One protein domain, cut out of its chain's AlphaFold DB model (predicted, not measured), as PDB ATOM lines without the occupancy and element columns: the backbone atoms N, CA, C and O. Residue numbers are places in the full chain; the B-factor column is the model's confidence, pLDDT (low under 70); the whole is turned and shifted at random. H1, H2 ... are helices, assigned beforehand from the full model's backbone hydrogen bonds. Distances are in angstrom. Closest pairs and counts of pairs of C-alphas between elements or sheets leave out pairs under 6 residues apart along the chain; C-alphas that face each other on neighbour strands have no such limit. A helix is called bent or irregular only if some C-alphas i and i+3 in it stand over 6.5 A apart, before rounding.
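AT A GLANCE: This is residues 2 to 211 of the 639 residues of the protein "Hypothetical protein" of Rotaria sp. Silwood2 (UniProt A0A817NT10). A long, thin rod of helices runs in two overlapping stretches, with the longest helix, H5, reaching through both: at one end H5 lies beside H3 and H4, and farther along it lies beside H6 and H8, beyond which H8, H9 and H10 make the other end. The short H1 folds back on the beginning of H3, and H2 makes the tip of the rod. H3, H4, H5, H6, H8, H9 and H10 form an up-and-down bundle, each running against the one before it. The printed part has 210 residues with ten named helices, H1 to H10 in order, and no named strand; the class is all helix. The whole is extended, with a radius of gyration of the C-alphas of 27.0 A and spans of 99 by 29 by 19 A.

IN THESE COORDINATES: H5, residues 69 to 105, is 51.1 A long and begins at C-alpha 69 (260.570, 297.190, 307.526). It is irregular, with C-alphas 74 and 77 7.9 A apart and a kink of 62 degrees near residue 76. Before it come H1, residues 2 to 7, H2, residues 9 to 13, H3, residues 17 to 48 and 46.4 A long, and H4, residues 52 to 66. After it come H6, residues 113 to 125, H7, residues 127 to 131, H8, residues 136 to 161 and 38.3 A long, H9, residues 166 to 187 and 35.1 A long, and H10, residues 191 to 211, ending at C-alpha 211 (231.327, 271.487, 243.263). H9 is only just irregular, with C-alphas 167 and 170 6.9 A apart.

HOW THE PARTS SIT: H5 and H8 are the hubs, touching four helices each. H5 touches H8 the same way at a shallow tilt of 9 degrees, closest at the C-alphas of Arg 94 and Val 140, 6.4 A. H5 touches H3 the same way at 5 degrees, closest at the C-alphas of Ile 46 and Tyr 89, 6.9 A. With residues 90 to 101 alone, H5 forms a hairpin with H6; the closest C-alphas, of Ala 97 and Cys 119, are 6.0 A apart. H3 and H4 are another hairpin, closest at the C-alphas of Ile 42 and Leu 55, 6.1 A. H1 touches H3 at a steep tilt of 41 degrees, opposite ways, closest at the C-alphas of Leu 2 and Tyr 24, 6.4 A. H2 and H3 meet only through their link. H7 and H8 touch only at the corner, closest at the C-alphas of Glu 130 and Tyr 137, 5.8 A. H9 and H10 form a hairpin at a shallow tilt of 26 degrees, closest at the C-alphas of Gln 186 and Val 192, 5.5 A. H3 and H8 are apart. Every O i to N i+4 pair is within hydrogen-bond range in H1, H3, H4 and H6; the counts are 31 of 33 in H5, 20 of 22 in H8, 11 of 18 in H9, 16 of 17 in H10, and 0 of 1 in H2 and H7, whose O i to N i+3 counts are 1 of 2 and 2 of 2.

THE WHOLE: The two C-alphas farthest apart, of Glu 13 and Phe 211, are 99.2 A apart. The printed part has no cut and no long link. Its mean pLDDT is 83.3; residues 9 to 11, 50 to 52, 108, 163 to 170 and 206 to 211 are under 70.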
ATOM      1  N   LEU A   2     260.726 308.195 311.328       71.94
ATOM      2  CA  LEU A   2     260.558 307.897 312.767       71.94
ATOM      3  C   LEU A   2     261.505 306.793 313.273       71.94
ATOM      4  O   LEU A   2     262.136 306.971 314.306       71.94
ATOM      5  N   GLU A   3     261.701 305.713 312.508       73.75
ATOM      6  CA  GLU A   3     262.705 304.677 312.829       73.75
ATOM      7  C   GLU A   3     264.133 305.249 312.869       73.75
ATOM      8  O   GLU A   3     264.932 304.924 313.741       73.75
ATOM      9  N   THR A   4     264.454 306.157 311.945       77.31
ATOM     10  CA  THR A   4     265.737 306.871 311.916       77.31
ATOM     11  C   THR A   4     265.884 307.782 313.136       77.31
ATOM     12  O   THR A   4     266.955 307.827 313.735       77.31
ATOM     13  N   ALA A   5     264.808 308.466 313.537       70.19
ATOM     14  CA  ALA A   5     264.772 309.328 314.715       70.19
ATOM     15  C   ALA A   5     264.951 308.541 316.026       70.19
ATOM     16  O   ALA A   5     265.691 308.999 316.887       70.19
ATOM     17  N   MET A   6     264.377 307.336 316.145       70.75
ATOM     18  CA  MET A   6     264.604 306.423 317.283       70.75
ATOM     19  C   MET A   6     266.067 305.978 317.423       70.75
ATOM     20  O   MET A   6     266.532 305.687 318.526       70.75
ATOM     21  N   ASN A   7     266.785 305.907 316.300       73.00
ATOM     22  CA  ASN A   7     268.168 305.439 316.246       73.00
ATOM     23  C   ASN A   7     269.198 306.581 316.289       73.00
ATOM     24  O   ASN A   7     270.397 306.318 316.369       73.00
ATOM     25  N   THR A   8     268.764 307.846 316.244       77.06
ATOM     26  CA  THR A   8     269.669 309.003 316.209       77.06
ATOM     27  C   THR A   8     269.914 309.535 317.618       77.06
ATOM     28  O   THR A   8     269.060 310.192 318.205       77.06
ATOM     29  N   PHE A   9     271.118 309.296 318.142       64.38
ATOM     30  CA  PHE A   9     271.508 309.672 319.507       64.38
ATOM     31  C   PHE A   9     271.336 311.172 319.805       64.38
ATOM     32  O   PHE A   9     270.867 311.525 320.882       64.38
ATOM     33  N   ASN A  10     271.622 312.039 318.828       69.06
ATOM     34  CA  ASN A  10     271.559 313.499 318.983       69.06
ATOM     35  C   ASN A  10     270.123 314.051 319.099       69.06
ATOM     36  O   ASN A  10     269.933 315.176 319.543       69.06
ATOM     37  N   LEU A  11     269.094 313.290 318.701       68.25
ATOM     38  CA  LEU A  11     267.689 313.713 318.831       68.25
ATOM     39  C   LEU A  11     267.159 313.551 320.264       68.25
ATOM     40  O   LEU A  11     266.222 314.249 320.656       68.25
ATOM     41  N   HIS A  12     267.782 312.672 321.054       72.44
ATOM     42  CA  HIS A  12     267.378 312.390 322.432       72.44
ATOM     43  C   HIS A  12     267.694 313.531 323.415       72.44
ATOM     44  O   HIS A  12     267.187 313.521 324.533       72.44
ATOM     45  N   GLU A  13     268.495 314.520 323.003       72.25
ATOM     46  CA  GLU A  13     268.774 315.735 323.785       72.25
ATOM     47  C   GLU A  13     267.606 316.740 323.761       72.25
ATOM     48  O   GLU A  13     267.520 317.609 324.627       72.25
ATOM     49  N   HIS A  14     266.688 316.618 322.793       75.25
ATOM     50  CA  HIS A  14     265.590 317.569 322.579       75.25
ATOM     51  C   HIS A  14     264.193 316.957 322.728       75.25
ATOM     52  O   HIS A  14     263.249 317.669 323.063       75.25
ATOM     53  N   ILE A  15     264.042 315.655 322.476       79.56
ATOM     54  CA  ILE A  15     262.782 314.921 322.635       79.56
ATOM     55  C   ILE A  15     263.099 313.611 323.347       79.56
ATOM     56  O   ILE A  15     264.038 312.908 322.968       79.56
ATOM     57  N   SER A  16     262.319 313.262 324.373       83.25
ATOM     58  CA  SER A  16     262.555 312.018 325.100       83.25
ATOM     59  C   SER A  16     262.381 310.812 324.167       83.25
ATOM     60  O   SER A  16     261.474 310.757 323.330       83.25
ATOM     61  N   LYS A  17     263.245 309.805 324.324       79.81
ATOM     62  CA  LYS A  17     263.130 308.535 323.590       79.81
ATOM     63  C   LYS A  17     261.762 307.873 323.807       79.81
ATOM     64  O   LYS A  17     261.247 307.204 322.915       79.81
ATOM     65  N   GLU A  18     261.169 308.075 324.981       82.81
ATOM     66  CA  GLU A  18     259.854 307.551 325.346       82.81
ATOM     67  C   GLU A  18     258.726 308.205 324.535       82.81
ATOM     68  O   GLU A  18     257.864 307.497 324.013       82.81
ATOM     69  N   ASP A  19     258.779 309.521 324.321       83.31
ATOM     70  CA  ASP A  19     257.809 310.234 323.483       83.31
ATOM     71  C   ASP A  19     257.928 309.833 322.007       83.31
ATOM     72  O   ASP A  19     256.914 309.588 321.347       83.31
ATOM     73  N   ILE A  20     259.159 309.693 321.493       80.88
ATOM     74  CA  ILE A  20     259.406 309.211 320.123       80.88
ATOM     75  C   ILE A  20     258.851 307.789 319.956       80.88
ATOM     76  O   ILE A  20     258.139 307.525 318.985       80.88
ATOM     77  N   ASN A  21     259.108 306.895 320.917       84.12
ATOM     78  CA  ASN A  21     258.565 305.534 320.917       84.12
ATOM     79  C   ASN A  21     257.033 305.528 320.957       84.12
ATOM     80  O   ASN A  21     256.403 304.778 320.216       84.12
ATOM     81  N   LYS A  22     256.412 306.380 321.778       87.12
ATOM     82  CA  LYS A  22     254.950 306.467 321.882       87.12
ATOM     83  C   LYS A  22     254.309 306.944 320.577       87.12
ATOM     84  O   LYS A  22     253.275 306.413 320.168       87.12
ATOM     85  N   ILE A  23     254.919 307.923 319.905       85.00
ATOM     86  CA  ILE A  23     254.485 308.386 318.579       85.00
ATOM     87  C   ILE A  23     254.653 307.265 317.551       85.00
ATOM     88  O   ILE A  23     253.731 307.000 316.779       85.00
ATOM     89  N   TYR A  24     255.799 306.585 317.567       84.94
ATOM     90  CA  TYR A  24     256.091 305.477 316.667       84.94
ATOM     91  C   TYR A  24     255.103 304.312 316.829       84.94
ATOM     92  O   TYR A  24     254.553 303.852 315.830       84.94
ATOM     93  N   GLU A  25     254.814 303.872 318.055       87.56
ATOM     94  CA  GLU A  25     253.858 302.786 318.308       87.56
ATOM     95  C   GLU A  25     252.425 303.182 317.930       87.56
ATOM     96  O   GLU A  25     251.694 302.372 317.360       87.56
ATOM     97  N   ASN A  26     252.021 304.436 318.159       90.56
ATOM     98  CA  ASN A  26     250.708 304.933 317.737       90.56
ATOM     99  C   ASN A  26     250.566 304.942 316.205       90.56
ATOM    100  O   ASN A  26     249.579 304.444 315.662       90.56
ATOM    101  N   VAL A  27     251.567 305.470 315.491       88.00
ATOM    102  CA  VAL A  27     251.580 305.468 314.019       88.00
ATOM    103  C   VAL A  27     251.615 304.038 313.484       88.00
ATOM    104  O   VAL A  27     250.817 303.700 312.612       88.00
ATOM    105  N   SER A  28     252.467 303.181 314.047       88.25
ATOM    106  CA  SER A  28     252.565 301.771 313.661       88.25
ATOM    107  C   SER A  28     251.239 301.042 313.858       88.25
ATOM    108  O   SER A  28     250.791 300.345 312.955       88.25
ATOM    109  N   SER A  29     250.561 301.259 314.988       91.88
ATOM    110  CA  SER A  29     249.248 300.662 315.266       91.88
ATOM    111  C   SER A  29     248.188 301.104 314.254       91.88
ATOM    112  O   SER A  29     247.402 300.285 313.788       91.88
ATOM    113  N   LYS A  30     248.180 302.382 313.849       93.75
ATOM    114  CA  LYS A  30     247.261 302.875 312.807       93.75
ATOM    115  C   LYS A  30     247.540 302.254 311.440       93.75
ATOM    116  O   LYS A  30     246.595 301.907 310.740       93.75
ATOM    117  N   ILE A  31     248.813 302.098 311.078       92.69
ATOM    118  CA  ILE A  31     249.213 301.449 309.822       92.69
ATOM    119  C   ILE A  31     248.805 299.971 309.831       92.69
ATOM    120  O   ILE A  31     248.269 299.490 308.838       92.69
ATOM    121  N   LEU A  32     249.004 299.264 310.948       93.56
ATOM    122  CA  LEU A  32     248.584 297.867 311.098       93.56
ATOM    123  C   LEU A  32     247.064 297.714 310.978       93.56
ATOM    124  O   LEU A  32     246.601 296.859 310.230       93.56
ATOM    125  N   ASN A  33     246.288 298.586 311.628       94.75
ATOM    126  CA  ASN A  33     244.829 298.570 311.503       94.75
ATOM    127  C   ASN A  33     244.382 298.799 310.052       94.75
ATOM    128  O   ASN A  33     243.505 298.094 309.562       94.75
ATOM    129  N   TYR A  34     245.008 299.745 309.347       96.19
ATOM    130  CA  TYR A  34     244.708 300.000 307.938       96.19
ATOM    131  C   TYR A  34     245.070 298.807 307.039       96.19
ATOM    132  O   TYR A  34     244.290 298.417 306.173       96.19
ATOM    133  N   PHE A  35     246.217 298.170 307.295       96.69
ATOM    134  CA  PHE A  35     246.628 296.940 306.616       96.69
ATOM    135  C   PHE A  35     245.574 295.833 306.789       96.69
ATOM    136  O   PHE A  35     245.164 295.200 305.817       96.69
ATOM    137  N   GLU A  36     245.075 295.626 308.010       95.44
ATOM    138  CA  GLU A  36     244.009 294.656 308.280       95.44
ATOM    139  C   GLU A  36     242.678 295.013 307.601       95.44
ATOM    140  O   GLU A  36     241.951 294.119 307.162       95.44
ATOM    141  N   GLU A  37     242.339 296.298 307.486       96.81
ATOM    142  CA  GLU A  37     241.153 296.746 306.746       96.81
ATOM    143  C   GLU A  37     241.252 296.420 305.254       96.81
ATOM    144  O   GLU A  37     240.276 295.929 304.679       96.81
ATOM    145  N   ILE A  38     242.417 296.618 304.632       95.94
ATOM    146  CA  ILE A  38     242.652 296.222 303.236       95.94
ATOM    147  C   ILE A  38     242.516 294.703 303.087       95.94
ATOM    148  O   ILE A  38     241.808 294.230 302.199       95.94
ATOM    149  N   VAL A  39     243.103 293.921 303.999       96.06
ATOM    150  CA  VAL A  39     242.959 292.456 303.998       96.06
ATOM    151  C   VAL A  39     241.486 292.043 304.110       96.06
ATOM    152  O   VAL A  39     241.040 291.135 303.405       96.06
ATOM    153  N   LYS A  40     240.677 292.707 304.944       95.38
ATOM    154  CA  LYS A  40     239.226 292.443 305.031       95.38
ATOM    155  C   LYS A  40     238.496 292.765 303.724       95.38
ATOM    156  O   LYS A  40     237.640 291.977 303.313       95.38
ATOM    157  N   LYS A  41     238.849 293.866 303.052       94.50
ATOM    158  CA  LYS A  41     238.303 294.212 301.727       94.50
ATOM    159  C   LYS A  41     238.653 293.147 300.689       94.50
ATOM    160  O   LYS A  41     237.745 292.644 300.037       94.50
ATOM    161  N   ILE A  42     239.914 292.708 300.625       93.19
ATOM    162  CA  ILE A  42     240.355 291.606 299.748       93.19
ATOM    163  C   ILE A  42     239.518 290.345 299.988       93.19
ATOM    164  O   ILE A  42     238.981 289.770 299.046       93.19
ATOM    165  N   ASN A  43     239.354 289.927 301.248       91.38
ATOM    166  CA  ASN A  43     238.559 288.735 301.568       91.38
ATOM    167  C   ASN A  43     237.087 288.878 301.138       91.38
ATOM    168  O   ASN A  43     236.487 287.902 300.695       91.38
ATOM    169  N   THR A  44     236.516 290.079 301.255       91.25
ATOM    170  CA  THR A  44     235.133 290.364 300.843       91.25
ATOM    171  C   THR A  44     234.985 290.289 299.321       91.25
ATOM    172  O   THR A  44     234.047 289.668 298.826       91.25
ATOM    173  N   GLU A  45     235.935 290.846 298.568       89.00
ATOM    174  CA  GLU A  45     235.928 290.785 297.100       89.00
ATOM    175  C   GLU A  45     236.111 289.355 296.571       89.00
ATOM    176  O   GLU A  45     235.383 288.938 295.668       89.00
ATOM    177  N   ILE A  46     236.995 288.558 297.194       87.50
ATOM    178  CA  ILE A  46     237.145 287.125 296.878       87.50
ATOM    179  C   ILE A  46     235.807 286.389 297.063       87.50
ATOM    180  O   ILE A  46     235.398 285.619 296.194       87.50
ATOM    181  N   GLN A  47     235.092 286.644 298.166       85.38
ATOM    182  CA  GLN A  47     233.790 286.019 298.439       85.38
ATOM    183  C   GLN A  47     232.704 286.449 297.446       85.38
ATOM    184  O   GLN A  47     231.887 285.625 297.034       85.38
ATOM    185  N   ASN A  48     232.712 287.716 297.035       83.56
ATOM    186  CA  ASN A  48     231.752 288.258 296.076       83.56
ATOM    187  C   ASN A  48     232.045 287.851 294.625       83.56
ATOM    188  O   ASN A  48     231.245 288.163 293.743       83.56
ATOM    189  N   ARG A  49     233.170 287.164 294.368       75.69
ATOM    190  CA  ARG A  49     233.646 286.793 293.025       75.69
ATOM    191  C   ARG A  49     233.709 287.996 292.071       75.69
ATOM    192  O   ARG A  49     233.473 287.850 290.870       75.69
ATOM    193  N   ASN A  50     233.991 289.183 292.615       65.56
ATOM    194  CA  ASN A  50     234.035 290.436 291.870       65.56
ATOM    195  C   ASN A  50     235.488 290.851 291.571       65.56
ATOM    196  O   ASN A  50     236.423 290.516 292.291       65.56
ATOM    197  N   VAL A  51     235.644 291.491 290.415       61.88
ATOM    198  CA  VAL A  51     236.777 291.427 289.472       61.88
ATOM    199  C   VAL A  51     238.165 291.822 290.018       61.88
ATOM    200  O   VAL A  51     238.337 292.714 290.844       61.88
ATOM    201  N   SER A  52     239.185 291.178 289.441       69.69
ATOM    202  CA  SER A  52     240.600 291.167 289.832       69.69
ATOM    203  C   SER A  52     241.342 292.508 289.906       69.69
ATOM    204  O   SER A  52     242.384 292.552 290.557       69.69
ATOM    205  N   HIS A  53     240.891 293.567 289.219       74.88
ATOM    206  CA  HIS A  53     241.643 294.827 289.166       74.88
ATOM    207  C   HIS A  53     241.620 295.507 290.537       74.88
ATOM    208  O   HIS A  53     242.639 296.007 291.006       74.88
ATOM    209  N   THR A  54     240.479 295.458 291.224       84.38
ATOM    210  CA  THR A  54     240.350 295.977 292.588       84.38
ATOM    211  C   THR A  54     241.226 295.183 293.564       84.38
ATOM    212  O   THR A  54     241.856 295.759 294.447       84.38
ATOM    213  N   LEU A  55     241.346 293.865 293.364       90.00
ATOM    214  CA  LEU A  55     242.253 293.016 294.143       90.00
ATOM    215  C   LEU A  55     243.732 293.347 293.883       90.00
ATOM    216  O   LEU A  55     244.518 293.370 294.829       90.00
ATOM    217  N   GLU A  56     244.103 293.646 292.636       92.19
ATOM    218  CA  GLU A  56     245.458 294.082 292.277       92.19
ATOM    219  C   GLU A  56     245.825 295.397 292.971       92.19
ATOM    220  O   GLU A  56     246.920 295.537 293.516       92.19
ATOM    221  N   GLU A  57     244.906 296.364 292.978       92.56
ATOM    222  CA  GLU A  57     245.108 297.657 293.634       92.56
ATOM    223  C   GLU A  57     245.298 297.500 295.142       92.56
ATOM    224  O   GLU A  57     246.244 298.059 295.700       92.56
ATOM    225  N   PHE A  58     244.470 296.677 295.793       94.56
ATOM    226  CA  PHE A  58     244.636 296.378 297.213       94.56
ATOM    227  C   PHE A  58     245.968 295.682 297.506       94.56
ATOM    228  O   PHE A  58     246.628 296.027 298.485       94.56
ATOM    229  N   MET A  59     246.413 294.750 296.660       95.19
ATOM    230  CA  MET A  59     247.716 294.100 296.833       95.19
ATOM    231  C   MET A  59     248.886 295.078 296.677       95.19
ATOM    232  O   MET A  59     249.780 295.090 297.525       95.19
ATOM    233  N   LYS A  60     248.847 295.970 295.678       94.75
ATOM    234  CA  LYS A  60     249.844 297.048 295.520       94.75
ATOM    235  C   LYS A  60     249.879 297.985 296.727       94.75
ATOM    236  O   LYS A  60     250.944 298.480 297.108       94.75
ATOM    237  N   GLU A  61     248.729 298.232 297.344       95.25
ATOM    238  CA  GLU A  61     248.636 299.031 298.563       95.25
ATOM    239  C   GLU A  61     249.273 298.313 299.765       95.25
ATOM    240  O   GLU A  61     250.068 298.921 300.489       95.25
ATOM    241  N   LEU A  62     249.024 297.007 299.935       96.00
ATOM    242  CA  LEU A  62     249.700 296.192 300.953       96.00
ATOM    243  C   LEU A  62     251.223 296.184 300.759       96.00
ATOM    244  O   LEU A  62     251.963 296.335 301.736       96.00
ATOM    245  N   ASP A  63     251.700 296.054 299.520       94.94
ATOM    246  CA  ASP A  63     253.133 296.101 299.201       94.94
ATOM    247  C   ASP A  63     253.744 297.456 299.558       94.94
ATOM    248  O   ASP A  63     254.808 297.523 300.181       94.94
ATOM    249  N   SER A  64     253.037 298.541 299.234       94.88
ATOM    250  CA  SER A  64     253.456 299.907 299.553       94.88
ATOM    251  C   SER A  64     253.603 300.104 301.063       94.88
ATOM    252  O   SER A  64     254.598 300.670 301.519       94.88
ATOM    253  N   ILE A  65     252.668 299.577 301.859       93.38
ATOM    254  CA  ILE A  65     252.743 299.609 303.327       93.38
ATOM    255  C   ILE A  65     253.941 298.793 303.841       93.38
ATOM    256  O   ILE A  65     254.650 299.221 304.755       93.38
ATOM    257  N   ARG A  66     254.206 297.631 303.234       94.06
ATOM    258  CA  ARG A  66     255.302 296.725 303.612       94.06
ATOM    259  C   ARG A  66     256.692 297.211 303.192       94.06
ATOM    260  O   ARG A  66     257.678 296.580 303.561       94.06
ATOM    261  N   THR A  67     256.812 298.359 302.523       91.56
ATOM    262  CA  THR A  67     258.108 299.047 302.366       91.56
ATOM    263  C   THR A  67     258.685 299.524 303.706       91.56
ATOM    264  O   THR A  67     259.890 299.753 303.819       91.56
ATOM    265  N   ILE A  68     257.848 299.638 304.745       88.44
ATOM    266  CA  ILE A  68     258.260 299.949 306.115       88.44
ATOM    267  C   ILE A  68     258.676 298.645 306.815       88.44
ATOM    268  O   ILE A  68     257.826 297.833 307.187       88.44
ATOM    269  N   SER A  69     259.980 298.450 307.037       85.81
ATOM    270  CA  SER A  69     260.570 297.190 307.526       85.81
ATOM    271  C   SER A  69     259.920 296.633 308.799       85.81
ATOM    272  O   SER A  69     259.663 295.433 308.901       85.81
ATOM    273  N   SER A  70     259.619 297.488 309.777       86.06
ATOM    274  CA  SER A  70     258.980 297.066 311.029       86.06
ATOM    275  C   SER A  70     257.540 296.579 310.851       86.06
ATOM    276  O   SER A  70     257.121 295.620 311.504       86.06
ATOM    277  N   ILE A  71     256.787 297.199 309.941       91.50
ATOM    278  CA  ILE A  71     255.429 296.781 309.585       91.50
ATOM    279  C   ILE A  71     255.478 295.485 308.782       91.50
ATOM    280  O   ILE A  71     254.678 294.585 309.037       91.50
ATOM    281  N   ALA A  72     256.444 295.347 307.868       90.19
ATOM    282  CA  ALA A  72     256.641 294.130 307.090       90.19
ATOM    283  C   ALA A  72     256.819 292.907 307.998       90.19
ATOM    284  O   ALA A  72     256.108 291.916 307.830       90.19
ATOM    285  N   LEU A  73     257.686 292.999 309.015       89.00
ATOM    286  CA  LEU A  73     257.891 291.927 309.993       89.00
ATOM    287  C   LEU A  73     256.589 291.556 310.716       89.00
ATOM    288  O   LEU A  73     256.225 290.382 310.733       89.00
ATOM    289  N   LYS A  74     255.854 292.549 311.235       92.12
ATOM    290  CA  LYS A  74     254.604 292.337 311.990       92.12
ATOM    291  C   LYS A  74     253.449 291.790 311.139       92.12
ATOM    292  O   LYS A  74     252.557 291.151 311.679       92.12
ATOM    293  N   THR A  75     253.455 292.018 309.825       94.75
ATOM    294  CA  THR A  75     252.351 291.636 308.919       94.75
ATOM    295  C   THR A  75     252.661 290.431 308.030       94.75
ATOM    296  O   THR A  75     251.817 290.044 307.227       94.75
ATOM    297  N   THR A  76     253.851 289.828 308.147       93.25
ATOM    298  CA  THR A  76     254.324 288.748 307.256       93.25
ATOM    299  C   THR A  76     253.340 287.584 307.149       93.25
ATOM    300  O   THR A  76     252.996 287.180 306.042       93.25
ATOM    301  N   GLU A  77     252.857 287.073 308.280       94.25
ATOM    302  CA  GLU A  77     251.948 285.923 308.305       94.25
ATOM    303  C   GLU A  77     250.609 286.236 307.620       94.25
ATOM    304  O   GLU A  77     250.176 285.507 306.730       94.25
ATOM    305  N   ILE A  78     249.990 287.370 307.968       94.62
ATOM    306  CA  ILE A  78     248.701 287.801 307.406       94.62
ATOM    307  C   ILE A  78     248.830 288.098 305.906       94.62
ATOM    308  O   ILE A  78     247.933 287.764 305.129       94.62
ATOM    309  N   TYR A  79     249.945 288.698 305.485       96.38
ATOM    310  CA  TYR A  79     250.228 288.984 304.082       96.38
ATOM    311  C   TYR A  79     250.291 287.699 303.252       96.38
ATOM    312  O   TYR A  79     249.529 287.550 302.299       96.38
ATOM    313  N   TYR A  80     251.135 286.737 303.641       93.69
ATOM    314  CA  TYR A  80     251.262 285.484 302.893       93.69
ATOM    315  C   TYR A  80     249.980 284.649 302.945       93.69
ATOM    316  O   TYR A  80     249.581 284.097 301.924       93.69
ATOM    317  N   ALA A  81     249.262 284.634 304.072       94.69
ATOM    318  CA  ALA A  81     247.943 284.006 304.142       94.69
ATOM    319  C   ALA A  81     246.929 284.648 303.173       94.69
ATOM    320  O   ALA A  81     246.051 283.966 302.648       94.69
ATOM    321  N   THR A  82     247.042 285.954 302.915       94.75
ATOM    322  CA  THR A  82     246.206 286.662 301.934       94.75
ATOM    323  C   THR A  82     246.591 286.291 300.502       94.75
ATOM    324  O   THR A  82     245.707 286.012 299.694       94.75
ATOM    325  N   VAL A  83     247.892 286.195 300.201       93.50
ATOM    326  CA  VAL A  83     248.392 285.713 298.900       93.50
ATOM    327  C   VAL A  83     247.908 284.289 298.615       93.50
ATOM    328  O   VAL A  83     247.381 284.031 297.537       93.50
ATOM    329  N   GLU A  84     247.994 283.377 299.584       93.31
ATOM    330  CA  GLU A  84     247.527 281.992 299.413       93.31
ATOM    331  C   GLU A  84     246.013 281.906 299.160       93.31
ATOM    332  O   GLU A  84     245.558 281.090 298.360       93.31
ATOM    333  N   LYS A  85     245.207 282.787 299.767       93.00
ATOM    334  CA  LYS A  85     243.769 282.874 299.459       93.00
ATOM    335  C   LYS A  85     243.501 283.351 298.032       93.00
ATOM    336  O   LYS A  85     242.597 282.830 297.383       93.00
ATOM    337  N   LEU A  86     244.277 284.318 297.541       91.50
ATOM    338  CA  LEU A  86     244.186 284.792 296.157       91.50
ATOM    339  C   LEU A  86     244.581 283.690 295.166       91.50
ATOM    340  O   LEU A  86     243.890 283.478 294.174       91.50
ATOM    341  N   VAL A  87     245.637 282.933 295.471       90.31
ATOM    342  CA  VAL A  87     246.027 281.739 294.707       90.31
ATOM    343  C   VAL A  87     244.904 280.695 294.720       90.31
ATOM    344  O   VAL A  87     244.540 280.166 293.670       90.31
ATOM    345  N   GLY A  88     244.292 280.448 295.880       90.62
ATOM    346  CA  GLY A  88     243.120 279.579 296.007       90.62
ATOM    347  C   GLY A  88     241.963 280.009 295.101       90.62
ATOM    348  O   GLY A  88     241.399 279.177 294.395       90.62
ATOM    349  N   TYR A  89     241.668 281.309 295.037       89.44
ATOM    350  CA  TYR A  89     240.650 281.864 294.140       89.44
ATOM    351  C   TYR A  89     240.951 281.609 292.649       89.44
ATOM    352  O   TYR A  89     240.038 281.290 291.880       89.44
ATOM    353  N   VAL A  90     242.220 281.690 292.228       89.75
ATOM    354  CA  VAL A  90     242.627 281.343 290.851       89.75
ATOM    355  C   VAL A  90     242.355 279.867 290.561       89.75
ATOM    356  O   VAL A  90     241.789 279.540 289.517       89.75
ATOM    357  N   TYR A  91     242.687 278.969 291.492       89.50
ATOM    358  CA  TYR A  91     242.410 277.539 291.328       89.50
ATOM    359  C   TYR A  91     240.916 277.205 291.342       89.50
ATOM    360  O   TYR A  91     240.482 276.331 290.591       89.50
ATOM    361  N   GLU A  92     240.108 277.900 292.143       88.56
ATOM    362  CA  GLU A  92     238.650 277.762 292.088       88.56
ATOM    363  C   GLU A  92     238.095 278.227 290.742       88.56
ATOM    364  O   GLU A  92     237.276 277.531 290.145       88.56
ATOM    365  N   SER A  93     238.596 279.349 290.222       86.81
ATOM    366  CA  SER A  93     238.225 279.853 288.896       86.81
ATOM    367  C   SER A  93     238.624 278.876 287.784       86.81
ATOM    368  O   SER A  93     237.853 278.680 286.843       86.81
ATOM    369  N   ARG A  94     239.783 278.207 287.912       88.12
ATOM    370  CA  ARG A  94     240.178 277.102 287.024       88.12
ATOM    371  C   ARG A  94     239.170 275.965 287.090       88.12
ATOM    372  O   ARG A  94     238.683 275.542 286.052       88.12
ATOM    373  N   ARG A  95     238.847 275.488 288.294       88.75
ATOM    374  CA  ARG A  95     237.914 274.372 288.492       88.75
ATOM    375  C   ARG A  95     236.541 274.674 287.891       88.75
ATOM    376  O   ARG A  95     235.933 273.798 287.285       88.75
ATOM    377  N   ASP A  96     236.063 275.905 288.041       88.06
ATOM    378  CA  ASP A  96     234.787 276.332 287.468       88.06
ATOM    379  C   ASP A  96     234.840 276.329 285.925       88.06
ATOM    380  O   ASP A  96     233.894 275.872 285.280       88.06
ATOM    381  N   ALA A  97     235.957 276.759 285.322       88.00
ATOM    382  CA  ALA A  97     236.175 276.658 283.877       88.00
ATOM    383  C   ALA A  97     236.278 275.195 283.401       88.00
ATOM    384  O   ALA A  97     235.646 274.829 282.413       88.00
ATOM    385  N   GLU A  98     237.017 274.349 284.120       86.75
ATOM    386  CA  GLU A  98     237.170 272.916 283.832       86.75
ATOM    387  C   GLU A  98     235.833 272.170 283.894       86.75
ATOM    388  O   GLU A  98     235.558 271.343 283.031       86.75
ATOM    389  N   GLU A  99     234.969 272.463 284.869       88.19
ATOM    390  CA  GLU A  99     233.652 271.819 284.953       88.19
ATOM    391  C   GLU A  99     232.744 272.252 283.794       88.19
ATOM    392  O   GLU A  99     232.064 271.412 283.201       88.19
ATOM    393  N   LEU A 100     232.775 273.535 283.407       87.62
ATOM    394  CA  LEU A 100     232.058 274.018 282.222       87.62
ATOM    395  C   LEU A 100     232.563 273.333 280.946       87.62
ATOM    396  O   LEU A 100     231.752 272.884 280.136       87.62
ATOM    397  N   LEU A 101     233.880 273.188 280.794       85.56
ATOM    398  CA  LEU A 101     234.483 272.457 279.680       85.56
ATOM    399  C   LEU A 101     234.115 270.974 279.715       85.56
ATOM    400  O   LEU A 101     233.755 270.414 278.687       85.56
ATOM    401  N   ARG A 102     234.105 270.327 280.884       86.62
ATOM    402  CA  ARG A 102     233.703 268.920 281.024       86.62
ATOM    403  C   ARG A 102     232.274 268.690 280.541       86.62
ATOM    404  O   ARG A 102     232.011 267.699 279.860       86.62
ATOM    405  N   VAL A 103     231.360 269.601 280.878       84.50
ATOM    406  CA  VAL A 103     229.974 269.580 280.386       84.50
ATOM    407  C   VAL A 103     229.935 269.724 278.859       84.50
ATOM    408  O   VAL A 103     229.179 268.998 278.207       84.50
ATOM    409  N   MET A 104     230.790 270.579 278.278       81.38
ATOM    410  CA  MET A 104     230.955 270.689 276.820       81.38
ATOM    411  C   MET A 104     231.442 269.372 276.198       81.38
ATOM    412  O   MET A 104     230.770 268.836 275.318       81.38
ATOM    413  N   PHE A 105     232.541 268.801 276.702       79.88
ATOM    414  CA  PHE A 105     233.125 267.549 276.201       79.88
ATOM    415  C   PHE A 105     232.130 266.385 276.210       79.88
ATOM    416  O   PHE A 105     232.077 265.590 275.274       79.88
ATOM    417  N   ARG A 106     231.301 266.285 277.254       81.75
ATOM    418  CA  ARG A 106     230.304 265.212 277.379       81.75
ATOM    419  C   ARG A 106     229.011 265.473 276.608       81.75
ATOM    420  O   ARG A 106     228.158 264.589 276.559       81.75
ATOM    421  N   ARG A 107     228.852 266.664 276.014       73.00
ATOM    422  CA  ARG A 107     227.610 267.127 275.367       73.00
ATOM    423  C   ARG A 107     226.387 266.989 276.292       73.00
ATOM    424  O   ARG A 107     225.271 266.722 275.844       73.00
ATOM    425  N   GLU A 108     226.601 267.153 277.600       69.88
ATOM    426  CA  GLU A 108     225.581 267.000 278.640       69.88
ATOM    427  C   GLU A 108     224.789 268.313 278.793       69.88
ATOM    428  O   GLU A 108     225.117 269.180 279.594       69.88
ATOM    429  N   GLY A 109     223.710 268.481 278.025       72.31
ATOM    430  CA  GLY A 109     222.815 269.640 278.150       72.31
ATOM    431  C   GLY A 109     223.254 270.884 277.365       72.31
ATOM    432  O   GLY A 109     224.088 270.821 276.465       72.31
ATOM    433  N   LYS A 110     222.611 272.030 277.645       73.75
ATOM    434  CA  LYS A 110     222.897 273.295 276.953       73.75
ATOM    435  C   LYS A 110     224.121 273.957 277.577       73.75
ATOM    436  O   LYS A 110     224.079 274.386 278.728       73.75
ATOM    437  N   VAL A 111     225.171 274.071 276.781       72.75
ATOM    438  CA  VAL A 111     226.408 274.756 277.138       72.75
ATOM    439  C   VAL A 111     226.155 276.257 277.336       72.75
ATOM    440  O   VAL A 111     225.573 276.921 276.476       72.75
ATOM    441  N   ASP A 112     226.595 276.797 278.473       82.81
ATOM    442  CA  ASP A 112     226.497 278.222 278.803       82.81
ATOM    443  C   ASP A 112     227.821 278.934 278.479       82.81
ATOM    444  O   ASP A 112     228.678 279.148 279.341       82.81
ATOM    445  N   TYR A 113     228.003 279.278 277.201       82.12
ATOM    446  CA  TYR A 113     229.203 279.959 276.699       82.12
ATOM    447  C   TYR A 113     229.438 281.328 277.358       82.12
ATOM    448  O   TYR A 113     230.584 281.753 277.514       82.12
ATOM    449  N   ASN A 114     228.376 281.994 277.825       83.31
ATOM    450  CA  ASN A 114     228.488 283.265 278.541       83.31
ATOM    451  C   ASN A 114     229.170 283.074 279.899       83.31
ATOM    452  O   ASN A 114     230.055 283.852 280.256       83.31
ATOM    453  N   LYS A 115     228.816 282.011 280.634       85.88
ATOM    454  CA  LYS A 115     229.501 281.668 281.887       85.88
ATOM    455  C   LYS A 115     230.961 281.307 281.662       85.88
ATOM    456  O   LYS A 115     231.804 281.784 282.415       85.88
ATOM    457  N   LEU A 116     231.282 280.531 280.620       86.69
ATOM    458  CA  LEU A 116     232.684 280.218 280.331       86.69
ATOM    459  C   LEU A 116     233.467 281.485 279.965       86.69
ATOM    460  O   LEU A 116     234.558 281.696 280.486       86.69
ATOM    461  N   THR A 117     232.890 282.371 279.152       85.44
ATOM    462  CA  THR A 117     233.490 283.676 278.826       85.44
ATOM    463  C   THR A 117     233.780 284.486 280.084       85.44
ATOM    464  O   THR A 117     234.865 285.052 280.224       85.44
ATOM    465  N   GLN A 118     232.835 284.524 281.022       85.06
ATOM    466  CA  GLN A 118     233.012 285.219 282.291       85.06
ATOM    467  C   GLN A 118     234.137 284.591 283.128       85.06
ATOM    468  O   GLN A 118     234.983 285.321 283.643       85.06
ATOM    469  N   CYS A 119     234.210 283.259 283.212       86.12
ATOM    470  CA  CYS A 119     235.303 282.549 283.883       86.12
ATOM    471  C   CYS A 119     236.669 282.854 283.248       86.12
ATOM    472  O   CYS A 119     237.616 283.164 283.965       86.12
ATOM    473  N   LEU A 120     236.766 282.831 281.916       87.31
ATOM    474  CA  LEU A 120     238.002 283.146 281.190       87.31
ATOM    475  C   LEU A 120     238.416 284.608 281.364       87.31
ATOM    476  O   LEU A 120     239.597 284.899 281.540       87.31
ATOM    477  N   SER A 121     237.452 285.530 281.369       85.88
ATOM    478  CA  SER A 121     237.704 286.942 281.654       85.88
ATOM    479  C   SER A 121     238.236 287.136 283.070       85.88
ATOM    480  O   SER A 121     239.227 287.841 283.261       85.88
ATOM    481  N   ASN A 122     237.625 286.472 284.053       83.94
ATOM    482  CA  ASN A 122     238.080 286.512 285.438       83.94
ATOM    483  C   ASN A 122     239.497 285.945 285.564       83.94
ATOM    484  O   ASN A 122     240.359 286.616 286.128       83.94
ATOM    485  N   LEU A 123     239.773 284.784 284.967       87.62
ATOM    486  CA  LEU A 123     241.113 284.199 284.944       87.62
ATOM    487  C   LEU A 123     242.120 285.165 284.321       87.62
ATOM    488  O   LEU A 123     243.060 285.558 285.003       87.62
ATOM    489  N   LYS A 124     241.887 285.646 283.094       86.94
ATOM    490  CA  LYS A 124     242.783 286.592 282.404       86.94
ATOM    491  C   LYS A 124     243.076 287.836 283.241       86.94
ATOM    492  O   LYS A 124     244.203 288.321 283.283       86.94
ATOM    493  N   SER A 125     242.062 288.340 283.934       86.31
ATOM    494  CA  SER A 125     242.191 289.522 284.776       86.31
ATOM    495  C   SER A 125     243.095 289.284 286.007       86.31
ATOM    496  O   SER A 125     243.633 290.240 286.560       86.31
ATOM    497  N   THR A 126     243.338 288.032 286.413       89.25
ATOM    498  CA  THR A 126     244.220 287.666 287.542       89.25
ATOM    499  C   THR A 126     245.696 287.458 287.171       89.25
ATOM    500  O   THR A 126     246.472 287.004 288.009       89.25
ATOM    501  N   HIS A 127     246.123 287.826 285.955       89.50
ATOM    502  CA  HIS A 127     247.510 287.650 285.494       89.50
ATOM    503  C   HIS A 127     248.572 288.240 286.441       89.50
ATOM    504  O   HIS A 127     249.660 287.686 286.586       89.50
ATOM    505  N   TRP A 128     248.248 289.333 287.132       91.88
ATOM    506  CA  TRP A 128     249.141 289.999 288.079       91.88
ATOM    507  C   TRP A 128     249.571 289.114 289.264       91.88
ATOM    508  O   TRP A 128     250.601 289.392 289.878       91.88
ATOM    509  N   ILE A 129     248.845 288.028 289.579       91.31
ATOM    510  CA  ILE A 129     249.215 287.085 290.651       91.31
ATOM    511  C   ILE A 129     250.568 286.415 290.382       91.31
ATOM    512  O   ILE A 129     251.264 286.048 291.327       91.31
ATOM    513  N   GLU A 130     250.997 286.344 289.121       90.62
ATOM    514  CA  GLU A 130     252.298 285.794 288.725       90.62
ATOM    515  C   GLU A 130     253.484 286.516 289.400       90.62
ATOM    516  O   GLU A 130     254.526 285.905 289.645       90.62
ATOM    517  N   ILE A 131     253.309 287.797 289.764       91.44
ATOM    518  CA  ILE A 131     254.294 288.601 290.508       91.44
ATOM    519  C   ILE A 131     254.496 288.051 291.928       91.44
ATOM    520  O   ILE A 131     255.607 288.067 292.454       91.44
ATOM    521  N   TYR A 132     253.425 287.552 292.546       90.81
ATOM    522  CA  TYR A 132     253.420 287.060 293.925       90.81
ATOM    523  C   TYR A 132     253.676 285.553 294.007       90.81
ATOM    524  O   TYR A 132     254.250 285.070 294.985       90.81
ATOM    525  N   ARG A 133     253.258 284.800 292.984       89.19
ATOM    526  CA  ARG A 133     253.441 283.352 292.899       89.19
ATOM    527  C   ARG A 133     253.651 282.917 291.450       89.19
ATOM    528  O   ARG A 133     252.705 282.592 290.736       89.19
ATOM    529  N   THR A 134     254.915 282.883 291.041       88.75
ATOM    530  CA  THR A 134     255.326 282.438 289.705       88.75
ATOM    531  C   THR A 134     254.862 281.007 289.424       88.75
ATOM    532  O   THR A 134     254.937 280.143 290.299       88.75
ATOM    533  N   GLY A 135     254.392 280.764 288.204       83.75
ATOM    534  CA  GLY A 135     253.869 279.488 287.722       83.75
ATOM    535  C   GLY A 135     252.356 279.340 287.880       83.75
ATOM    536  O   GLY A 135     251.723 278.684 287.066       83.75
ATOM    537  N   VAL A 136     251.728 279.966 288.884       85.75
ATOM    538  CA  VAL A 136     250.311 279.688 289.188       85.75
ATOM    539  C   VAL A 136     249.381 280.138 288.070       85.75
ATOM    540  O   VAL A 136     248.536 279.355 287.641       85.75
ATOM    541  N   TYR A 137     249.501 281.380 287.599       87.88
ATOM    542  CA  TYR A 137     248.610 281.865 286.549       87.88
ATOM    543  C   TYR A 137     248.952 281.205 285.213       87.88
ATOM    544  O   TYR A 137     248.049 280.761 284.504       87.88
ATOM    545  N   SER A 138     250.245 281.119 284.889       85.75
ATOM    546  CA  SER A 138     250.722 280.535 283.634       85.75
ATOM    547  C   SER A 138     250.314 279.062 283.486       85.75
ATOM    548  O   SER A 138     249.763 278.695 282.450       85.75
ATOM    549  N   ASP A 139     250.459 278.236 284.523       85.44
ATOM    550  CA  ASP A 139     250.032 276.831 284.495       85.44
ATOM    551  C   ASP A 139     248.512 276.692 284.335       85.44
ATOM    552  O   ASP A 139     248.024 275.858 283.568       85.44
ATOM    553  N   VAL A 140     247.749 277.521 285.056       86.50
ATOM    554  CA  VAL A 140     246.282 277.501 285.031       86.50
ATOM    555  C   VAL A 140     245.750 277.903 283.657       86.50
ATOM    556  O   VAL A 140     244.919 277.184 283.099       86.50
ATOM    557  N   ILE A 141     246.218 279.023 283.098       85.88
ATOM    558  CA  ILE A 141     245.713 279.523 281.816       85.88
ATOM    559  C   ILE A 141     246.114 278.601 280.665       85.88
ATOM    560  O   ILE A 141     245.268 278.287 279.832       85.88
ATOM    561  N   ASN A 142     247.350 278.084 280.676       86.50
ATOM    562  CA  ASN A 142     247.825 277.146 279.663       86.50
ATOM    563  C   ASN A 142     247.002 275.856 279.688       86.50
ATOM    564  O   ASN A 142     246.645 275.331 278.641       86.50
ATOM    565  N   ASN A 143     246.666 275.341 280.874       86.56
ATOM    566  CA  ASN A 143     245.849 274.139 280.979       86.56
ATOM    567  C   ASN A 143     244.433 274.340 280.409       86.56
ATOM    568  O   ASN A 143     243.962 273.506 279.636       86.56
ATOM    569  N   VAL A 144     243.776 275.453 280.750       86.69
ATOM    570  CA  VAL A 144     242.441 275.785 280.226       86.69
ATOM    571  C   VAL A 144     242.487 276.015 278.710       86.69
ATOM    572  O   VAL A 144     241.611 275.536 277.990       86.69
ATOM    573  N   GLU A 145     243.529 276.685 278.212       87.62
ATOM    574  CA  GLU A 145     243.779 276.872 276.780       87.62
ATOM    575  C   GLU A 145     243.913 275.536 276.045       87.62
ATOM    576  O   GLU A 145     243.207 275.306 275.063       87.62
ATOM    577  N   GLN A 146     244.747 274.624 276.548       88.19
ATOM    578  CA  GLN A 146     244.930 273.303 275.944       88.19
ATOM    579  C   GLN A 146     243.625 272.505 275.902       88.19
ATOM    580  O   GLN A 146     243.339 271.863 274.897       88.19
ATOM    581  N   GLN A 147     242.796 272.579 276.946       87.00
ATOM    582  CA  GLN A 147     241.493 271.908 276.950       87.00
ATOM    583  C   GLN A 147     240.528 272.499 275.910       87.00
ATOM    584  O   GLN A 147     239.850 271.748 275.214       87.00
ATOM    585  N   ILE A 148     240.478 273.825 275.756       86.81
ATOM    586  CA  ILE A 148     239.637 274.466 274.730       86.81
ATOM    587  C   ILE A 148     240.108 274.087 273.324       86.81
ATOM    588  O   ILE A 148     239.288 273.722 272.481       86.81
ATOM    589  N   ILE A 149     241.420 274.123 273.075       85.88
ATOM    590  CA  ILE A 149     242.006 273.708 271.794       85.88
ATOM    591  C   ILE A 149     241.679 272.241 271.511       85.88
ATOM    592  O   ILE A 149     241.200 271.917 270.424       85.88
ATOM    593  N   GLN A 150     241.879 271.365 272.495       87.69
ATOM    594  CA  GLN A 150     241.578 269.942 272.379       87.69
ATOM    595  C   GLN A 150     240.103 269.707 272.041       87.69
ATOM    596  O   GLN A 150     239.801 268.901 271.162       87.69
ATOM    597  N   TYR A 151     239.183 270.455 272.657       85.94
ATOM    598  CA  TYR A 151     237.761 270.358 272.328       85.94
ATOM    599  C   TYR A 151     237.472 270.762 270.877       85.94
ATOM    600  O   TYR A 151     236.743 270.066 270.174       85.94
ATOM    601  N   ILE A 152     238.080 271.849 270.389       83.94
ATOM    602  CA  ILE A 152     237.937 272.277 268.987       83.94
ATOM    603  C   ILE A 152     238.480 271.204 268.034       83.94
ATOM    604  O   ILE A 152     237.854 270.921 267.013       83.94
ATOM    605  N   ILE A 153     239.606 270.570 268.372       83.69
ATOM    606  CA  ILE A 153     240.185 269.464 267.593       83.69
ATOM    607  C   ILE A 153     239.237 268.254 267.573       83.69
ATOM    608  O   ILE A 153     238.982 267.691 266.509       83.69
ATOM    609  N   GLU A 154     238.649 267.884 268.710       84.94
ATOM    610  CA  GLU A 154     237.676 266.786 268.792       84.94
ATOM    611  C   GLU A 154     236.383 267.072 268.023       84.94
ATOM    612  O   GLU A 154     235.789 266.158 267.453       84.94
ATOM    613  N   LEU A 155     235.948 268.334 267.962       82.81
ATOM    614  CA  LEU A 155     234.832 268.747 267.111       82.81
ATOM    615  C   LEU A 155     235.209 268.743 265.621       82.81
ATOM    616  O   LEU A 155     234.367 268.430 264.779       82.81
ATOM    617  N   LYS A 156     236.468 269.043 265.287       81.88
ATOM    618  CA  LYS A 156     236.998 269.031 263.917       81.88
ATOM    619  C   LYS A 156     237.078 267.617 263.334       81.88
ATOM    620  O   LYS A 156     236.710 267.431 262.176       81.88
ATOM    621  N   GLU A 157     237.503 266.622 264.111       83.06
ATOM    622  CA  GLU A 157     237.704 265.237 263.643       83.06
ATOM    623  C   GLU A 157     236.483 264.633 262.912       83.06
ATOM    624  O   GLU A 157     236.621 264.200 261.764       83.06
ATOM    625  N   PRO A 158     235.254 264.669 263.471       79.56
ATOM    626  CA  PRO A 158     234.061 264.213 262.765       79.56
ATOM    627  C   PRO A 158     233.813 264.945 261.445       79.56
ATOM    628  O   PRO A 158     233.348 264.320 260.499       79.56
ATOM    629  N   ILE A 159     234.122 266.245 261.351       76.75
ATOM    630  CA  ILE A 159     233.966 267.016 260.106       76.75
ATOM    631  C   ILE A 159     234.936 266.490 259.042       76.75
ATOM    632  O   ILE A 159     234.542 266.330 257.888       76.75
ATOM    633  N   MET A 160     236.175 266.170 259.427       74.12
ATOM    634  CA  MET A 160     237.202 265.663 258.507       74.12
ATOM    635  C   MET A 160     236.921 264.251 257.991       74.12
ATOM    636  O   MET A 160     237.335 263.903 256.888       74.12
ATOM    637  N   GLN A 161     236.186 263.449 258.761       72.69
ATOM    638  CA  GLN A 161     235.861 262.060 258.423       72.69
ATOM    639  C   GLN A 161     234.507 261.897 257.707       72.69
ATOM    640  O   GLN A 161     234.185 260.805 257.225       72.69
ATOM    641  N   VAL A 162     233.682 262.947 257.632       70.19
ATOM    642  CA  VAL A 162     232.375 262.873 256.968       70.19
ATOM    643  C   VAL A 162     232.557 262.823 255.452       70.19
ATOM    644  O   VAL A 162     232.870 263.812 254.797       70.19
ATOM    645  N   ASN A 163     232.260 261.658 254.874       63.66
ATOM    646  CA  ASN A 163     231.941 261.549 253.454       63.66
ATOM    647  C   ASN A 163     230.575 262.229 253.247       63.66
ATOM    648  O   ASN A 163     229.575 261.774 253.815       63.66
ATOM    649  N   LEU A 164     230.555 263.367 252.547       58.81
ATOM    650  CA  LEU A 164     229.405 264.277 252.467       58.81
ATOM    651  C   LEU A 164     228.281 263.727 251.592       58.81
ATOM    652  O   LEU A 164     228.053 264.170 250.467       58.81
ATOM    653  N   ASP A 165     227.535 262.785 252.153       60.47
ATOM    654  CA  ASP A 165     226.160 262.541 251.745       60.47
ATOM    655  C   ASP A 165     225.247 263.636 252.315       60.47
ATOM    656  O   ASP A 165     225.472 264.151 253.415       60.47
ATOM    657  N   LEU A 166     224.200 263.984 251.561       54.66
ATOM    658  CA  LEU A 166     223.253 265.068 251.870       54.66
ATOM    659  C   LEU A 166     222.673 264.984 253.294       54.66
ATOM    660  O   LEU A 166     222.453 266.018 253.919       54.66
ATOM    661  N   ASP A 167     222.510 263.776 253.835       58.59
ATOM    662  CA  ASP A 167     221.919 263.530 255.157       58.59
ATOM    663  C   ASP A 167     222.869 263.851 256.330       58.59
ATOM    664  O   ASP A 167     222.444 263.917 257.481       58.59
ATOM    665  N   LYS A 168     224.166 264.070 256.066       69.44
ATOM    666  CA  LYS A 168     225.182 264.379 257.095       69.44
ATOM    667  C   LYS A 168     225.525 265.869 257.186       69.44
ATOM    668  O   LYS A 168     226.233 266.274 258.106       69.44
ATOM    669  N   ILE A 169     225.009 266.691 256.272       67.31
ATOM    670  CA  ILE A 169     225.304 268.131 256.203       67.31
ATOM    671  C   ILE A 169     224.707 268.883 257.399       67.31
ATOM    672  O   ILE A 169     225.354 269.768 257.951       67.31
ATOM    673  N   GLU A 170     223.511 268.508 257.856       67.81
ATOM    674  CA  GLU A 170     222.874 269.131 259.026       67.81
ATOM    675  C   GLU A 170     223.680 268.888 260.315       67.81
ATOM    676  O   GLU A 170     223.845 269.789 261.139       67.81
ATOM    677  N   TYR A 171     224.271 267.696 260.445       77.50
ATOM    678  CA  TYR A 171     225.184 267.360 261.537       77.50
ATOM    679  C   TYR A 171     226.471 268.196 261.488       77.50
ATOM    680  O   TYR A 171     226.875 268.752 262.510       77.50
ATOM    681  N   VAL A 172     227.078 268.348 260.304       77.88
ATOM    682  CA  VAL A 172     228.260 269.207 260.111       77.88
ATOM    683  C   VAL A 172     227.927 270.664 260.442       77.88
ATOM    684  O   VAL A 172     228.657 271.287 261.208       77.88
ATOM    685  N   ASN A 173     226.793 271.191 259.971       72.06
ATOM    686  CA  ASN A 173     226.357 272.560 260.264       72.06
ATOM    687  C   ASN A 173     226.213 272.822 261.765       72.06
ATOM    688  O   ASN A 173     226.613 273.882 262.245       72.06
ATOM    689  N   LYS A 174     225.680 271.855 262.520       81.69
ATOM    690  CA  LYS A 174     225.566 271.977 263.974       81.69
ATOM    691  C   LYS A 174     226.940 272.097 264.642       81.69
ATOM    692  O   LYS A 174     227.134 272.998 265.452       81.69
ATOM    693  N   ILE A 175     227.896 271.245 264.267       81.38
ATOM    694  CA  ILE A 175     229.261 271.292 264.817       81.38
ATOM    695  C   ILE A 175     229.955 272.606 264.444       81.38
ATOM    696  O   ILE A 175     230.591 273.233 265.285       81.38
ATOM    697  N   VAL A 176     229.805 273.063 263.203       81.25
ATOM    698  CA  VAL A 176     230.402 274.322 262.732       81.25
ATOM    699  C   VAL A 176     229.810 275.527 263.455       81.25
ATOM    700  O   VAL A 176     230.540 276.457 263.793       81.25
ATOM    701  N   SER A 177     228.507 275.509 263.741       80.94
ATOM    702  CA  SER A 177     227.880 276.525 264.586       80.94
ATOM    703  C   SER A 177     228.478 276.510 265.993       80.94
ATOM    704  O   SER A 177     228.811 277.570 266.506       80.94
ATOM    705  N   GLU A 178     228.671 275.334 266.600       81.62
ATOM    706  CA  GLU A 178     229.288 275.205 267.929       81.62
ATOM    707  C   GLU A 178     230.750 275.698 267.953       81.62
ATOM    708  O   GLU A 178     231.144 276.379 268.896       81.62
ATOM    709  N   ILE A 179     231.542 275.420 266.910       82.62
ATOM    710  CA  ILE A 179     232.922 275.920 266.769       82.62
ATOM    711  C   ILE A 179     232.940 277.444 266.576       82.62
ATOM    712  O   ILE A 179     233.751 278.136 267.186       82.62
ATOM    713  N   ASN A 180     232.038 277.991 265.757       80.62
ATOM    714  CA  ASN A 180     231.970 279.435 265.516       80.62
ATOM    715  C   ASN A 180     231.456 280.214 266.726       80.62
ATOM    716  O   ASN A 180     231.900 281.343 266.938       80.62
ATOM    717  N   GLU A 181     230.589 279.618 267.548       82.31
ATOM    718  CA  GLU A 181     230.258 280.185 268.853       82.31
ATOM    719  C   GLU A 181     231.546 280.400 269.652       82.31
ATOM    720  O   GLU A 181     231.732 281.489 270.158       82.31
ATOM    721  N   MET A 182     232.530 279.497 269.645       83.31
ATOM    722  CA  MET A 182     233.798 279.677 270.383       83.31
ATOM    723  C   MET A 182     234.710 280.794 269.867       83.31
ATOM    724  O   MET A 182     235.709 281.113 270.514       83.31
ATOM    725  N   LYS A 183     234.384 281.446 268.745       82.69
ATOM    726  CA  LYS A 183     235.195 282.539 268.191       82.69
ATOM    727  C   LYS A 183     235.369 283.700 269.169       82.69
ATOM    728  O   LYS A 183     236.411 284.347 269.171       82.69
ATOM    729  N   HIS A 184     234.407 283.944 270.062       81.19
ATOM    730  CA  HIS A 184     234.563 284.981 271.088       81.19
ATOM    731  C   HIS A 184     235.685 284.674 272.098       81.19
ATOM    732  O   HIS A 184     236.190 285.601 272.740       81.19
ATOM    733  N   PHE A 185     236.145 283.420 272.195       83.12
ATOM    734  CA  PHE A 185     237.289 283.051 273.026       83.12
ATOM    735  C   PHE A 185     238.634 283.529 272.471       83.12
ATOM    736  O   PHE A 185     239.580 283.632 273.250       83.12
ATOM    737  N   GLN A 186     238.720 283.930 271.195       81.75
ATOM    738  CA  GLN A 186     239.955 284.441 270.572       81.75
ATOM    739  C   GLN A 186     240.584 285.613 271.349       81.75
ATOM    740  O   GLN A 186     241.798 285.788 271.377       81.75
ATOM    741  N   ASN A 187     239.752 286.414 272.023       80.56
ATOM    742  CA  ASN A 187     240.197 287.568 272.804       80.56
ATOM    743  C   ASN A 187     240.942 287.158 274.085       80.56
ATOM    744  O   ASN A 187     241.649 287.973 274.687       80.56
ATOM    745  N   PHE A 188     240.764 285.915 274.528       80.12
ATOM    746  CA  PHE A 188     241.397 285.343 275.713       80.12
ATOM    747  C   PHE A 188     242.493 284.354 275.322       80.12
ATOM    748  O   PHE A 188     243.548 284.358 275.946       80.12
ATOM    749  N   ILE A 189     242.250 283.573 274.269       81.81
ATOM    750  CA  ILE A 189     243.107 282.500 273.777       81.81
ATOM    751  C   ILE A 189     243.291 282.703 272.263       81.81
ATOM    752  O   ILE A 189     242.481 282.217 271.472       81.81
ATOM    753  N   PRO A 190     244.322 283.449 271.825       79.94
ATOM    754  CA  PRO A 190     244.499 283.797 270.411       79.94
ATOM    755  C   PRO A 190     244.683 282.585 269.487       79.94
ATOM    756  O   PRO A 190     244.311 282.631 268.318       79.94
ATOM    757  N   SER A 191     245.226 281.485 270.014       80.88
ATOM    758  CA  SER A 191     245.444 280.225 269.293       80.88
ATOM    759  C   SER A 191     244.143 279.578 268.791       80.88
ATOM    760  O   SER A 191     244.169 278.871 267.783       80.88
ATOM    761  N   VAL A 192     242.993 279.880 269.413       81.81
ATOM    762  CA  VAL A 192     241.663 279.420 268.971       81.81
ATOM    763  C   VAL A 192     241.350 279.880 267.545       81.81
ATOM    764  O   VAL A 192     240.798 279.102 266.770       81.81
ATOM    765  N   ASP A 193     241.745 281.099 267.163       82.88
ATOM    766  CA  ASP A 193     241.453 281.648 265.831       82.88
ATOM    767  C   ASP A 193     242.105 280.813 264.720       82.88
ATOM    768  O   ASP A 193     241.466 280.498 263.718       82.88
ATOM    769  N   LYS A 194     243.341 280.344 264.938       84.81
ATOM    770  CA  LYS A 194     244.030 279.441 264.007       84.81
ATOM    771  C   LYS A 194     243.209 278.174 263.758       84.81
ATOM    772  O   LYS A 194     242.979 277.809 262.609       84.81
ATOM    773  N   HIS A 195     242.744 277.522 264.823       80.81
ATOM    774  CA  HIS A 195     242.002 276.265 264.714       80.81
ATOM    775  C   HIS A 195     240.611 276.452 264.098       80.81
ATOM    776  O   HIS A 195     240.191 275.629 263.283       80.81
ATOM    777  N   ILE A 196     239.922 277.552 264.414       82.12
ATOM    778  CA  ILE A 196     238.651 277.916 263.768       82.12
ATOM    779  C   ILE A 196     238.866 278.174 262.269       82.12
ATOM    780  O   ILE A 196     238.099 277.684 261.439       82.12
ATOM    781  N   ASN A 197     239.929 278.895 261.904       81.81
ATOM    782  CA  ASN A 197     240.251 279.182 260.508       81.81
ATOM    783  C   ASN A 197     240.605 277.911 259.729       81.81
ATOM    784  O   ASN A 197     240.131 277.752 258.611       81.81
ATOM    785  N   GLU A 198     241.337 276.964 260.320       81.69
ATOM    786  CA  GLU A 198     241.598 275.659 259.697       81.69
ATOM    787  C   GLU A 198     240.308 274.886 259.384       81.69
ATOM    788  O   GLU A 198     240.186 274.306 258.306       81.69
ATOM    789  N   VAL A 199     239.337 274.881 260.308       78.19
ATOM    790  CA  VAL A 199     238.026 274.245 260.088       78.19
ATOM    791  C   VAL A 199     237.278 274.944 258.952       78.19
ATOM    792  O   VAL A 199     236.768 274.280 258.051       78.19
ATOM    793  N   ASN A 200     237.256 276.278 258.952       78.88
ATOM    794  CA  ASN A 200     236.596 277.064 257.911       78.88
ATOM    795  C   ASN A 200     237.250 276.873 256.531       78.88
ATOM    796  O   ASN A 200     236.542 276.694 255.542       78.88
ATOM    797  N   SER A 201     238.583 276.841 256.455       78.81
ATOM    798  CA  SER A 201     239.321 276.567 255.217       78.81
ATOM    799  C   SER A 201     239.070 275.152 254.704       78.81
ATOM    800  O   SER A 201     238.848 274.973 253.510       78.81
ATOM    801  N   PHE A 202     239.032 274.156 255.592       76.81
ATOM    802  CA  PHE A 202     238.713 272.779 255.219       76.81
ATOM    803  C   PHE A 202     237.286 272.651 254.673       76.81
ATOM    804  O   PHE A 202     237.068 272.008 253.650       76.81
ATOM    805  N   LEU A 203     236.311 273.319 255.299       71.62
ATOM    806  CA  LEU A 203     234.945 273.387 254.776       71.62
ATOM    807  C   LEU A 203     234.897 274.070 253.415       71.62
ATOM    808  O   LEU A 203     234.176 273.603 252.538       71.62
ATOM    809  N   GLN A 204     235.662 275.143 253.214       70.75
ATOM    810  CA  GLN A 204     235.754 275.834 251.932       70.75
ATOM    811  C   GLN A 204     236.366 274.936 250.845       70.75
ATOM    812  O   GLN A 204     235.864 274.896 249.724       70.75
ATOM    813  N   GLU A 205     237.401 274.163 251.174       70.69
ATOM    814  CA  GLU A 205     238.031 273.197 250.270       70.69
ATOM    815  C   GLU A 205     237.082 272.052 249.904       70.69
ATOM    816  O   GLU A 205     236.890 271.742 248.728       70.69
ATOM    817  N   ILE A 206     236.424 271.467 250.902       67.31
ATOM    818  CA  ILE A 206     235.358 270.483 250.724       67.31
ATOM    819  C   ILE A 206     234.272 271.019 249.799       67.31
ATOM    820  O   ILE A 206     233.826 270.332 248.880       67.31
ATOM    821  N   THR A 207     233.849 272.252 250.064       61.53
ATOM    822  CA  THR A 207     232.796 272.933 249.331       61.53
ATOM    823  C   THR A 207     233.200 273.014 247.863       61.53
ATOM    824  O   THR A 207     232.488 272.504 246.999       61.53
ATOM    825  N   ASN A 208     234.418 273.491 247.597       60.75
ATOM    826  CA  ASN A 208     235.022 273.544 246.267       60.75
ATOM    827  C   ASN A 208     235.141 272.163 245.595       60.75
ATOM    828  O   ASN A 208     234.850 272.042 244.410       60.75
ATOM    829  N   ASN A 209     235.506 271.107 246.323       59.84
ATOM    830  CA  ASN A 209     235.683 269.761 245.767       59.84
ATOM    831  C   ASN A 209     234.354 269.067 245.421       59.84
ATOM    832  O   ASN A 209     234.247 268.399 244.388       59.84
ATOM    833  N   VAL A 210     233.308 269.255 246.233       53.91
ATOM    834  CA  VAL A 210     231.958 268.749 245.930       53.91
ATOM    835  C   VAL A 210     231.392 269.442 244.680       53.91
ATOM    836  O   VAL A 210     230.741 268.776 243.865       53.91
ATOM    837  N   PHE A 211     231.721 270.723 244.457       50.88
ATOM    838  CA  PHE A 211     231.327 271.487 243.263       50.88
ATOM    839  C   PHE A 211     231.875 270.926 241.941       50.88
ATOM    840  O   PHE A 211     231.183 271.014 240.927       50.88
TER     841      PHE A 211